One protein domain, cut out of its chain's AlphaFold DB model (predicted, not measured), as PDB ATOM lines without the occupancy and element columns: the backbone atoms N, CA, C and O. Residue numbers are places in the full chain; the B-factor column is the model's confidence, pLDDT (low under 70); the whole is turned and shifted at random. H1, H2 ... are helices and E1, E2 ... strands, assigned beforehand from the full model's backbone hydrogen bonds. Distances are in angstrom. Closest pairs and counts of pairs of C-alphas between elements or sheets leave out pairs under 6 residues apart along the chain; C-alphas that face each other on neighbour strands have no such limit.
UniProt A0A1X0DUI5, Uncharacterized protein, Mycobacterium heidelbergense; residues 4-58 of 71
ATOM      1  N   GLU A   4     -18.910   8.933  -7.405       91.56
ATOM      2  CA  GLU A   4     -17.817   8.004  -7.126       91.56
ATOM      3  C   GLU A   4     -18.391   6.745  -6.471       91.56
ATOM      4  O   GLU A   4     -19.165   6.843  -5.519       91.56
ATOM      5  N   ILE A   5     -18.090   5.580  -7.046       91.56
ATOM      6  CA  ILE A   5     -18.492   4.267  -6.536       91.56
ATOM      7  C   ILE A   5     -17.340   3.294  -6.775       91.56
ATOM      8  O   ILE A   5     -16.899   3.126  -7.912       91.56
ATOM      9  N   ALA A   6     -16.898   2.614  -5.724       88.62
ATOM     10  CA  ALA A   6     -15.814   1.637  -5.743       88.62
ATOM     11  C   ALA A   6     -14.544   2.210  -6.399       88.62
ATOM     12  O   ALA A   6     -13.952   1.599  -7.290       88.62
ATOM     13  N   GLY A   7     -14.163   3.430  -6.007       87.12
ATOM     14  CA  GLY A   7     -13.020   4.154  -6.575       87.12
ATOM     15  C   GLY A   7     -13.133   4.503  -8.069       87.12
ATOM     16  O   GLY A   7     -12.131   4.866  -8.685       87.12
ATOM     17  N   LYS A   8     -14.320   4.378  -8.681       90.19
ATOM     18  CA  LYS A   8     -14.590   4.750 -10.080       90.19
ATOM     19  C   LYS A   8     -15.529   5.948 -10.137       90.19
ATOM     20  O   LYS A   8     -16.522   5.996  -9.417       90.19
ATOM     21  N   ILE A   9     -15.253   6.886 -11.044       92.88
ATOM     22  CA  ILE A   9     -16.108   8.054 -11.282       92.88
ATOM     23  C   ILE A   9     -17.034   7.754 -12.461       92.88
ATOM     24  O   ILE A   9     -16.579   7.525 -13.580       92.88
ATOM     25  N   PHE A  10     -18.338   7.787 -12.212       92.25
ATOM     26  CA  PHE A  10     -19.372   7.672 -13.234       92.25
ATOM     27  C   PHE A  10     -19.919   9.061 -13.535       92.25
ATOM     28  O   PHE A  10     -20.400   9.742 -12.630       92.25
ATOM     29  N   MET A  11     -19.855   9.460 -14.798       93.69
ATOM     30  CA  MET A  11     -20.323  10.753 -15.295       93.69
ATOM     31  C   MET A  11     -21.022  10.567 -16.643       93.69
ATOM     32  O   MET A  11     -20.804   9.554 -17.315       93.69
ATOM     33  N   THR A  12     -21.871  11.516 -17.031       91.50
ATOM     34  CA  THR A  12     -22.440  11.532 -18.386       91.50
ATOM     35  C   THR A  12     -21.416  12.042 -19.404       91.50
ATOM     36  O   THR A  12     -20.396  12.629 -19.036       91.50
ATOM     37  N   ALA A  13     -21.673  11.832 -20.698       90.31
ATOM     38  CA  ALA A  13     -20.797  12.338 -21.755       90.31
ATOM     39  C   ALA A  13     -20.717  13.876 -21.739       90.31
ATOM     40  O   ALA A  13     -19.645  14.445 -21.928       90.31
ATOM     41  N   GLU A  14     -21.835  14.542 -21.431       90.12
ATOM     42  CA  GLU A  14     -21.914  15.998 -21.299       90.12
ATOM     43  C   GLU A  14     -21.075  16.499 -20.119       90.12
ATOM     44  O   GLU A  14     -20.338  17.472 -20.260       90.12
ATOM     45  N   GLU A  15     -21.139  15.815 -18.972       92.94
ATOM     46  CA  GLU A  15     -20.318  16.130 -17.794       92.94
ATOM     47  C   GLU A  15     -18.824  15.907 -18.054       92.94
ATOM     48  O   GLU A  15     -17.991  16.650 -17.541       92.94
ATOM     49  N   ALA A  16     -18.492  14.905 -18.872       90.62
ATOM     50  CA  ALA A  16     -17.127  14.619 -19.295       90.62
ATOM     51  C   ALA A  16     -16.612  15.585 -20.379       90.62
ATOM     52  O   ALA A  16     -15.420  15.574 -20.685       90.62
ATOM     53  N   GLY A  17     -17.492  16.387 -20.992       92.31
ATOM     54  CA  GLY A  17     -17.160  17.202 -22.163       92.31
ATOM     55  C   GLY A  17     -16.747  16.366 -23.380       92.31
ATOM     56  O   GLY A  17     -15.982  16.840 -24.218       92.31
ATOM     57  N   VAL A  18     -17.216  15.118 -23.464       91.69
ATOM     58  CA  VAL A  18     -16.847  14.175 -24.524       91.69
ATOM     59  C   VAL A  18     -17.929  14.164 -25.594       91.69
ATOM     60  O   VAL A  18     -19.110  13.960 -25.314       91.69
ATOM     61  N   THR A  19     -17.520  14.353 -26.844       92.62
ATOM     62  CA  THR A  19     -18.403  14.200 -28.000       92.62
ATOM     63  C   THR A  19     -18.575  12.721 -28.346       92.62
ATOM     64  O   THR A  19     -17.591  11.976 -28.293       92.62
ATOM     65  N   PRO A  20     -19.779  12.280 -28.747       90.69
ATOM     66  CA  PRO A  20     -19.958  10.945 -29.301       90.69
ATOM     67  C   PRO A  20     -19.005  10.697 -30.486       90.69
ATOM     68  O   PRO A  20     -18.735  11.635 -31.243       90.69
ATOM     69  N   PRO A  21     -18.503   9.462 -30.658       92.38
ATOM     70  CA  PRO A  21     -17.652   9.116 -31.789       92.38
ATOM     71  C   PRO A  21     -18.414   9.237 -33.113       92.38
ATOM     72  O   PRO A  21     -19.624   9.014 -33.183       92.38
ATOM     73  N   THR A  22     -17.684   9.571 -34.172       96.19
ATOM     74  CA  THR A  22     -18.200   9.629 -35.546       96.19
ATOM     75  C   THR A  22     -18.419   8.231 -36.134       96.19
ATOM     76  O   THR A  22     -17.878   7.241 -35.640       96.19
ATOM     77  N   GLU A  23     -19.179   8.131 -37.229       97.06
ATOM     78  CA  GLU A  23     -19.410   6.852 -37.924       97.06
ATOM     79  C   GLU A  23     -18.106   6.199 -38.408       97.06
ATOM     80  O   GLU A  23     -17.939   4.986 -38.289       97.06
ATOM     81  N   GLU A  24     -17.150   6.993 -38.895       96.38
ATOM     82  CA  GLU A  24     -15.837   6.497 -39.325       96.38
ATOM     83  C   GLU A  24     -15.020   5.946 -38.148       96.38
ATOM     84  O   GLU A  24     -14.381   4.895 -38.254       96.38
ATOM     85  N   GLU A  25     -15.059   6.625 -36.998       96.56
ATOM     86  CA  GLU A  25     -14.398   6.157 -35.780       96.56
ATOM     87  C   GLU A  25     -15.036   4.876 -35.252       96.56
ATOM     88  O   GLU A  25     -14.310   3.954 -34.880       96.56
ATOM     89  N   LEU A  26     -16.366   4.790 -35.276       97.19
ATOM     90  CA  LEU A  26     -17.102   3.584 -34.908       97.19
ATOM     91  C   LEU A  26     -16.745   2.413 -35.825       97.19
ATOM     92  O   LEU A  26     -16.430   1.338 -35.322       97.19
ATOM     93  N   ALA A  27     -16.711   2.616 -37.144       97.31
ATOM     94  CA  ALA A  27     -16.329   1.573 -38.095       97.31
ATOM     95  C   ALA A  27     -14.887   1.085 -37.867       97.31
ATOM     96  O   ALA A  27     -14.612  -0.117 -37.909       97.31
ATOM     97  N   ARG A  28     -13.959   2.006 -37.571       97.50
ATOM     98  CA  ARG A  28     -12.571   1.657 -37.235       97.50
ATOM     99  C   ARG A  28     -12.486   0.853 -35.940       97.50
ATOM    100  O   ARG A  28     -11.747  -0.126 -35.893       97.50
ATOM    101  N   ILE A  29     -13.206   1.275 -34.902       96.50
ATOM    102  CA  ILE A  29     -13.229   0.588 -33.606       96.50
ATOM    103  C   ILE A  29     -13.853  -0.799 -33.765       96.50
ATOM    104  O   ILE A  29     -13.264  -1.767 -33.297       96.50
ATOM    105  N   GLN A  30     -14.967  -0.921 -34.488       97.69
ATOM    106  CA  GLN A  30     -15.614  -2.208 -34.748       97.69
ATOM    107  C   GLN A  30     -14.635  -3.201 -35.377       97.69
ATOM    108  O   GLN A  30     -14.460  -4.297 -34.859       97.69
ATOM    109  N   LYS A  31     -13.900  -2.776 -36.411       97.38
ATOM    110  CA  LYS A  31     -12.882  -3.620 -37.043       97.38
ATOM    111  C   LYS A  31     -11.808  -4.094 -36.053       97.38
ATOM    112  O   LYS A  31     -11.387  -5.243 -36.107       97.38
ATOM    113  N   GLN A  32     -11.353  -3.221 -35.153       97.56
ATOM    114  CA  GLN A  32     -10.367  -3.593 -34.131       97.56
ATOM    115  C   GLN A  32     -10.921  -4.623 -33.138       97.56
ATOM    116  O   GLN A  32     -10.179  -5.504 -32.704       97.56
ATOM    117  N   PHE A  33     -12.203  -4.513 -32.783       96.75
ATOM    118  CA  PHE A  33     -12.878  -5.491 -31.934       96.75
ATOM    119  C   PHE A  33     -13.027  -6.841 -32.636       96.75
ATOM    120  O   PHE A  33     -12.689  -7.853 -32.027       96.75
ATOM    121  N   ASP A  34     -13.424  -6.853 -33.908       97.81
ATOM    122  CA  ASP A  34     -13.553  -8.085 -34.692       97.81
ATOM    123  C   ASP A  34     -12.199  -8.822 -34.777       97.81
ATOM    124  O   ASP A  34     -12.101 -10.007 -34.463       97.81
ATOM    125  N   GLU A  35     -11.110  -8.103 -35.088       97.38
ATOM    126  CA  GLU A  35      -9.747  -8.663 -35.124       97.38
ATOM    127  C   GLU A  35      -9.279  -9.199 -33.759       97.38
ATOM    128  O   GLU A  35      -8.454 -10.115 -33.676       97.38
ATOM    129  N   PHE A  36      -9.739  -8.594 -32.664       96.50
ATOM    130  CA  PHE A  36      -9.421  -9.052 -31.317       96.50
ATOM    131  C   PHE A  36     -10.222 -10.304 -30.945       96.50
ATOM    132  O   PHE A  36      -9.662 -11.250 -30.387       96.50
ATOM    133  N   GLU A  37     -11.504 -10.338 -31.294       96.62
ATOM    134  CA  GLU A  37     -12.377 -11.484 -31.076       96.62
ATOM    135  C   GLU A  37     -11.903 -12.709 -31.866       96.62
ATOM    136  O   GLU A  37     -11.846 -13.808 -31.311       96.62
ATOM    137  N   GLU A  38     -11.447 -12.533 -33.109       96.94
ATOM    138  CA  GLU A  38     -10.809 -13.604 -33.883       96.94
ATOM    139  C   GLU A  38      -9.612 -14.214 -33.142       96.94
ATOM    140  O   GLU A  38      -9.480 -15.438 -33.071       96.94
ATOM    141  N   LYS A  39      -8.760 -13.381 -32.529       95.94
ATOM    142  CA  LYS A  39      -7.600 -13.855 -31.755       95.94
ATOM    143  C   LYS A  39      -8.017 -14.632 -30.513       95.94
ATOM    144  O   LYS A  39      -7.398 -15.648 -30.219       95.94
ATOM    145  N   ILE A  40      -9.046 -14.176 -29.796       93.44
ATOM    146  CA  ILE A  40      -9.586 -14.894 -28.632       93.44
ATOM    147  C   ILE A  40     -10.166 -16.243 -29.062       93.44
ATOM    148  O   ILE A  40      -9.876 -17.269 -28.449       93.44
ATOM    149  N   ASN A  41     -10.968 -16.253 -30.124       94.56
ATOM    150  CA  ASN A  41     -11.653 -17.453 -30.592       94.56
ATOM    151  C   ASN A  41     -10.689 -18.496 -31.166       94.56
ATOM    152  O   ASN A  41     -10.967 -19.693 -31.077       94.56
ATOM    153  N   ALA A  42      -9.541 -18.064 -31.690       95.62
ATOM    154  CA  ALA A  42      -8.471 -18.948 -32.138       95.62
ATOM    155  C   ALA A  42      -7.730 -19.663 -30.989       95.62
ATOM    156  O   ALA A  42      -6.990 -20.610 -31.255       95.62
ATOM    157  N   VAL A  43      -7.910 -19.248 -29.726       95.00
ATOM    158  CA  VAL A  43      -7.283 -19.916 -28.575       95.00
ATOM    159  C   VAL A  43      -7.916 -21.292 -28.362       95.00
ATOM    160  O   VAL A  43      -9.114 -21.410 -28.050       95.00
ATOM    161  N   ALA A  44      -7.085 -22.329 -28.506       94.50
ATOM    162  CA  ALA A  44      -7.464 -23.719 -28.293       94.50
ATOM    163  C   ALA A  44      -8.001 -23.923 -26.865       94.50
ATOM    164  O   ALA A  44      -7.504 -23.281 -25.938       94.50
ATOM    165  N   PRO A  45      -9.018 -24.781 -26.652       91.25
ATOM    166  CA  PRO A  45      -9.607 -24.995 -25.330       91.25
ATOM    167  C   PRO A  45      -8.588 -25.334 -24.238       91.25
ATOM    168  O   PRO A  45      -8.754 -24.898 -23.103       91.25
ATOM    169  N   GLU A  46      -7.537 -26.073 -24.590       93.12
ATOM    170  CA  GLU A  46      -6.477 -26.525 -23.690       93.12
ATOM    171  C   GLU A  46      -5.566 -25.379 -23.225       93.12
ATOM    172  O   GLU A  46      -5.017 -25.441 -22.128       93.12
ATOM    173  N   ASP A  47      -5.450 -24.320 -24.032       92.50
ATOM    174  CA  ASP A  47      -4.625 -23.139 -23.754       92.50
ATOM    175  C   ASP A  47      -5.410 -22.023 -23.043       92.50
ATOM    176  O   ASP A  47      -4.859 -20.977 -22.687       92.50
ATOM    177  N   ARG A  48      -6.718 -22.210 -22.829       90.50
ATOM    178  CA  ARG A  48      -7.542 -21.235 -22.108       90.50
ATOM    179  C   ARG A  48      -7.192 -21.270 -20.627       90.50
ATOM    180  O   ARG A  48      -7.203 -22.323 -19.998       90.50
ATOM    181  N   ALA A  49      -6.945 -20.095 -20.050       87.50
ATOM    182  CA  ALA A  49      -6.729 -19.968 -18.615       87.50
ATOM    183  C   ALA A  49      -7.970 -20.458 -17.849       87.50
ATOM    184  O   ALA A  49      -9.037 -19.849 -17.913       87.50
ATOM    185  N   THR A  50      -7.826 -21.570 -17.132       87.62
ATOM    186  CA  THR A  50      -8.869 -22.144 -16.268       87.62
ATOM    187  C   THR A  50      -8.781 -21.617 -14.839       87.62
ATOM    188  O   THR A  50      -9.787 -21.551 -14.135       87.62
ATOM    189  N   GLU A  51      -7.589 -21.188 -14.427       89.88
ATOM    190  CA  GLU A  51      -7.333 -20.565 -13.136       89.88
ATOM    191  C   GLU A  51      -7.131 -19.061 -13.316       89.88
ATOM    192  O   GLU A  51      -6.193 -18.601 -13.968       89.88
ATOM    193  N   VAL A  52      -8.021 -18.282 -12.710       87.38
ATOM    194  CA  VAL A  52      -7.909 -16.824 -12.644       87.38
ATOM    195  C   VAL A  52      -7.494 -16.418 -11.238       87.38
ATOM    196  O   VAL A  52      -8.014 -16.929 -10.246       87.38
ATOM    197  N   SER A  53      -6.542 -15.488 -11.145       88.88
ATOM    198  CA  SER A  53      -6.107 -14.945  -9.857       88.88
ATOM    199  C   SER A  53      -7.315 -14.410  -9.079       88.88
ATOM    200  O   SER A  53      -8.123 -13.692  -9.667       88.88
ATOM    201  N   PRO A  54      -7.423 -14.643  -7.759       87.81
ATOM    202  CA  PRO A  54      -8.471 -14.037  -6.939       87.81
ATOM    203  C   PRO A  54      -8.532 -12.512  -7.065       87.81
ATOM    204  O   PRO A  54      -9.600 -11.928  -6.913       87.81
ATOM    205  N   LYS A  55      -7.405 -11.862  -7.402       85.25
ATOM    206  CA  LYS A  55      -7.363 -10.415  -7.640       85.25
ATOM    207  C   LYS A  55      -8.228  -9.979  -8.826       85.25
ATOM    208  O   LYS A  55      -8.704  -8.849  -8.829       85.25
ATOM    209  N   PHE A  56      -8.444 -10.857  -9.805       86.50
ATOM    210  CA  PHE A  56      -9.337 -10.603 -10.935       86.50
ATOM    211  C   PHE A  56     -10.775 -10.332 -10.472       86.50
ATOM    212  O   PHE A  56     -11.452  -9.491 -11.047       86.50
ATOM    213  N   TRP A  57     -11.209 -10.996  -9.398       85.44
ATOM    214  CA  TRP A  57     -12.543 -10.847  -8.807       85.44
ATOM    215  C   TRP A  57     -12.612  -9.783  -7.706       85.44
ATOM    216  O   TRP A  57     -13.647  -9.596  -7.071       85.44
ATOM    217  N   ASP A  58     -11.497  -9.119  -7.428       89.62
ATOM    218  CA  ASP A  58     -11.366  -8.192  -6.316       89.62
ATOM    219  C   ASP A  58     -11.530  -6.748  -6.798       89.62
ATOM    220  O   ASP A  58     -10.552  -6.021  -7.014       89.62
TER     221      ASP A  58
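AT A GLANCE: This is residues 4 to 58 of the 71 residues of an uncharacterized protein of Mycobacterium heidelbergense (UniProt A0A1X0DUI5). The printed part is an open, flat frame with an empty middle: the long helix H1 makes one side, and from each of its ends a long stretch with no named element leads away to a short element, E1 before it and H2 after it. The two short elements lie on the side of the frame across from H1 and leave a gap between them. The printed part has 55 residues with one named strand and two named helices, in the order E1, H1, H2; the class is mostly helix, though only 26 of the 55 residues are in named elements. The whole is extended, with a radius of gyration of the C-alphas of 17.4 A and spans of 45 by 33 by 7 A.

IN THESE COORDINATES: Strand E1 is residues 8 to 10, and its C-alpha 8 is at (-14.590, 4.750, -10.080). Helix H1, residues 23 to 41, is 26.5 A long and begins with C-alpha 23 at (-19.410, 6.852, -37.924). Helix H2 is residues 54 to 57, 5.5 A long, and ends with C-alpha 57 at (-12.543, -10.847, -8.807).

HOW THE PARTS SIT: E1 and H1 are apart, H1 and H2 are apart, and E1 and H2 are apart, with no C-alpha of the one within 8 A of the other. E1 pairs with no named strand, but its residues 8 to 9 pair antiparallel with residues 4 to 5. In H1 every O i to N i+4 pair is within hydrogen-bond range; H2 is too short for such a pair, and its 1 pair of O i to N i+3 is within range.

THE WHOLE: The C-alphas of Glu 14 and Glu 46 are the two farthest apart, at 45.3 A. Both links, residues 11 to 22 and residues 42 to 53, are long. The printed part has no cut, its mean pLDDT is 92.8, and no printed residue is under 70.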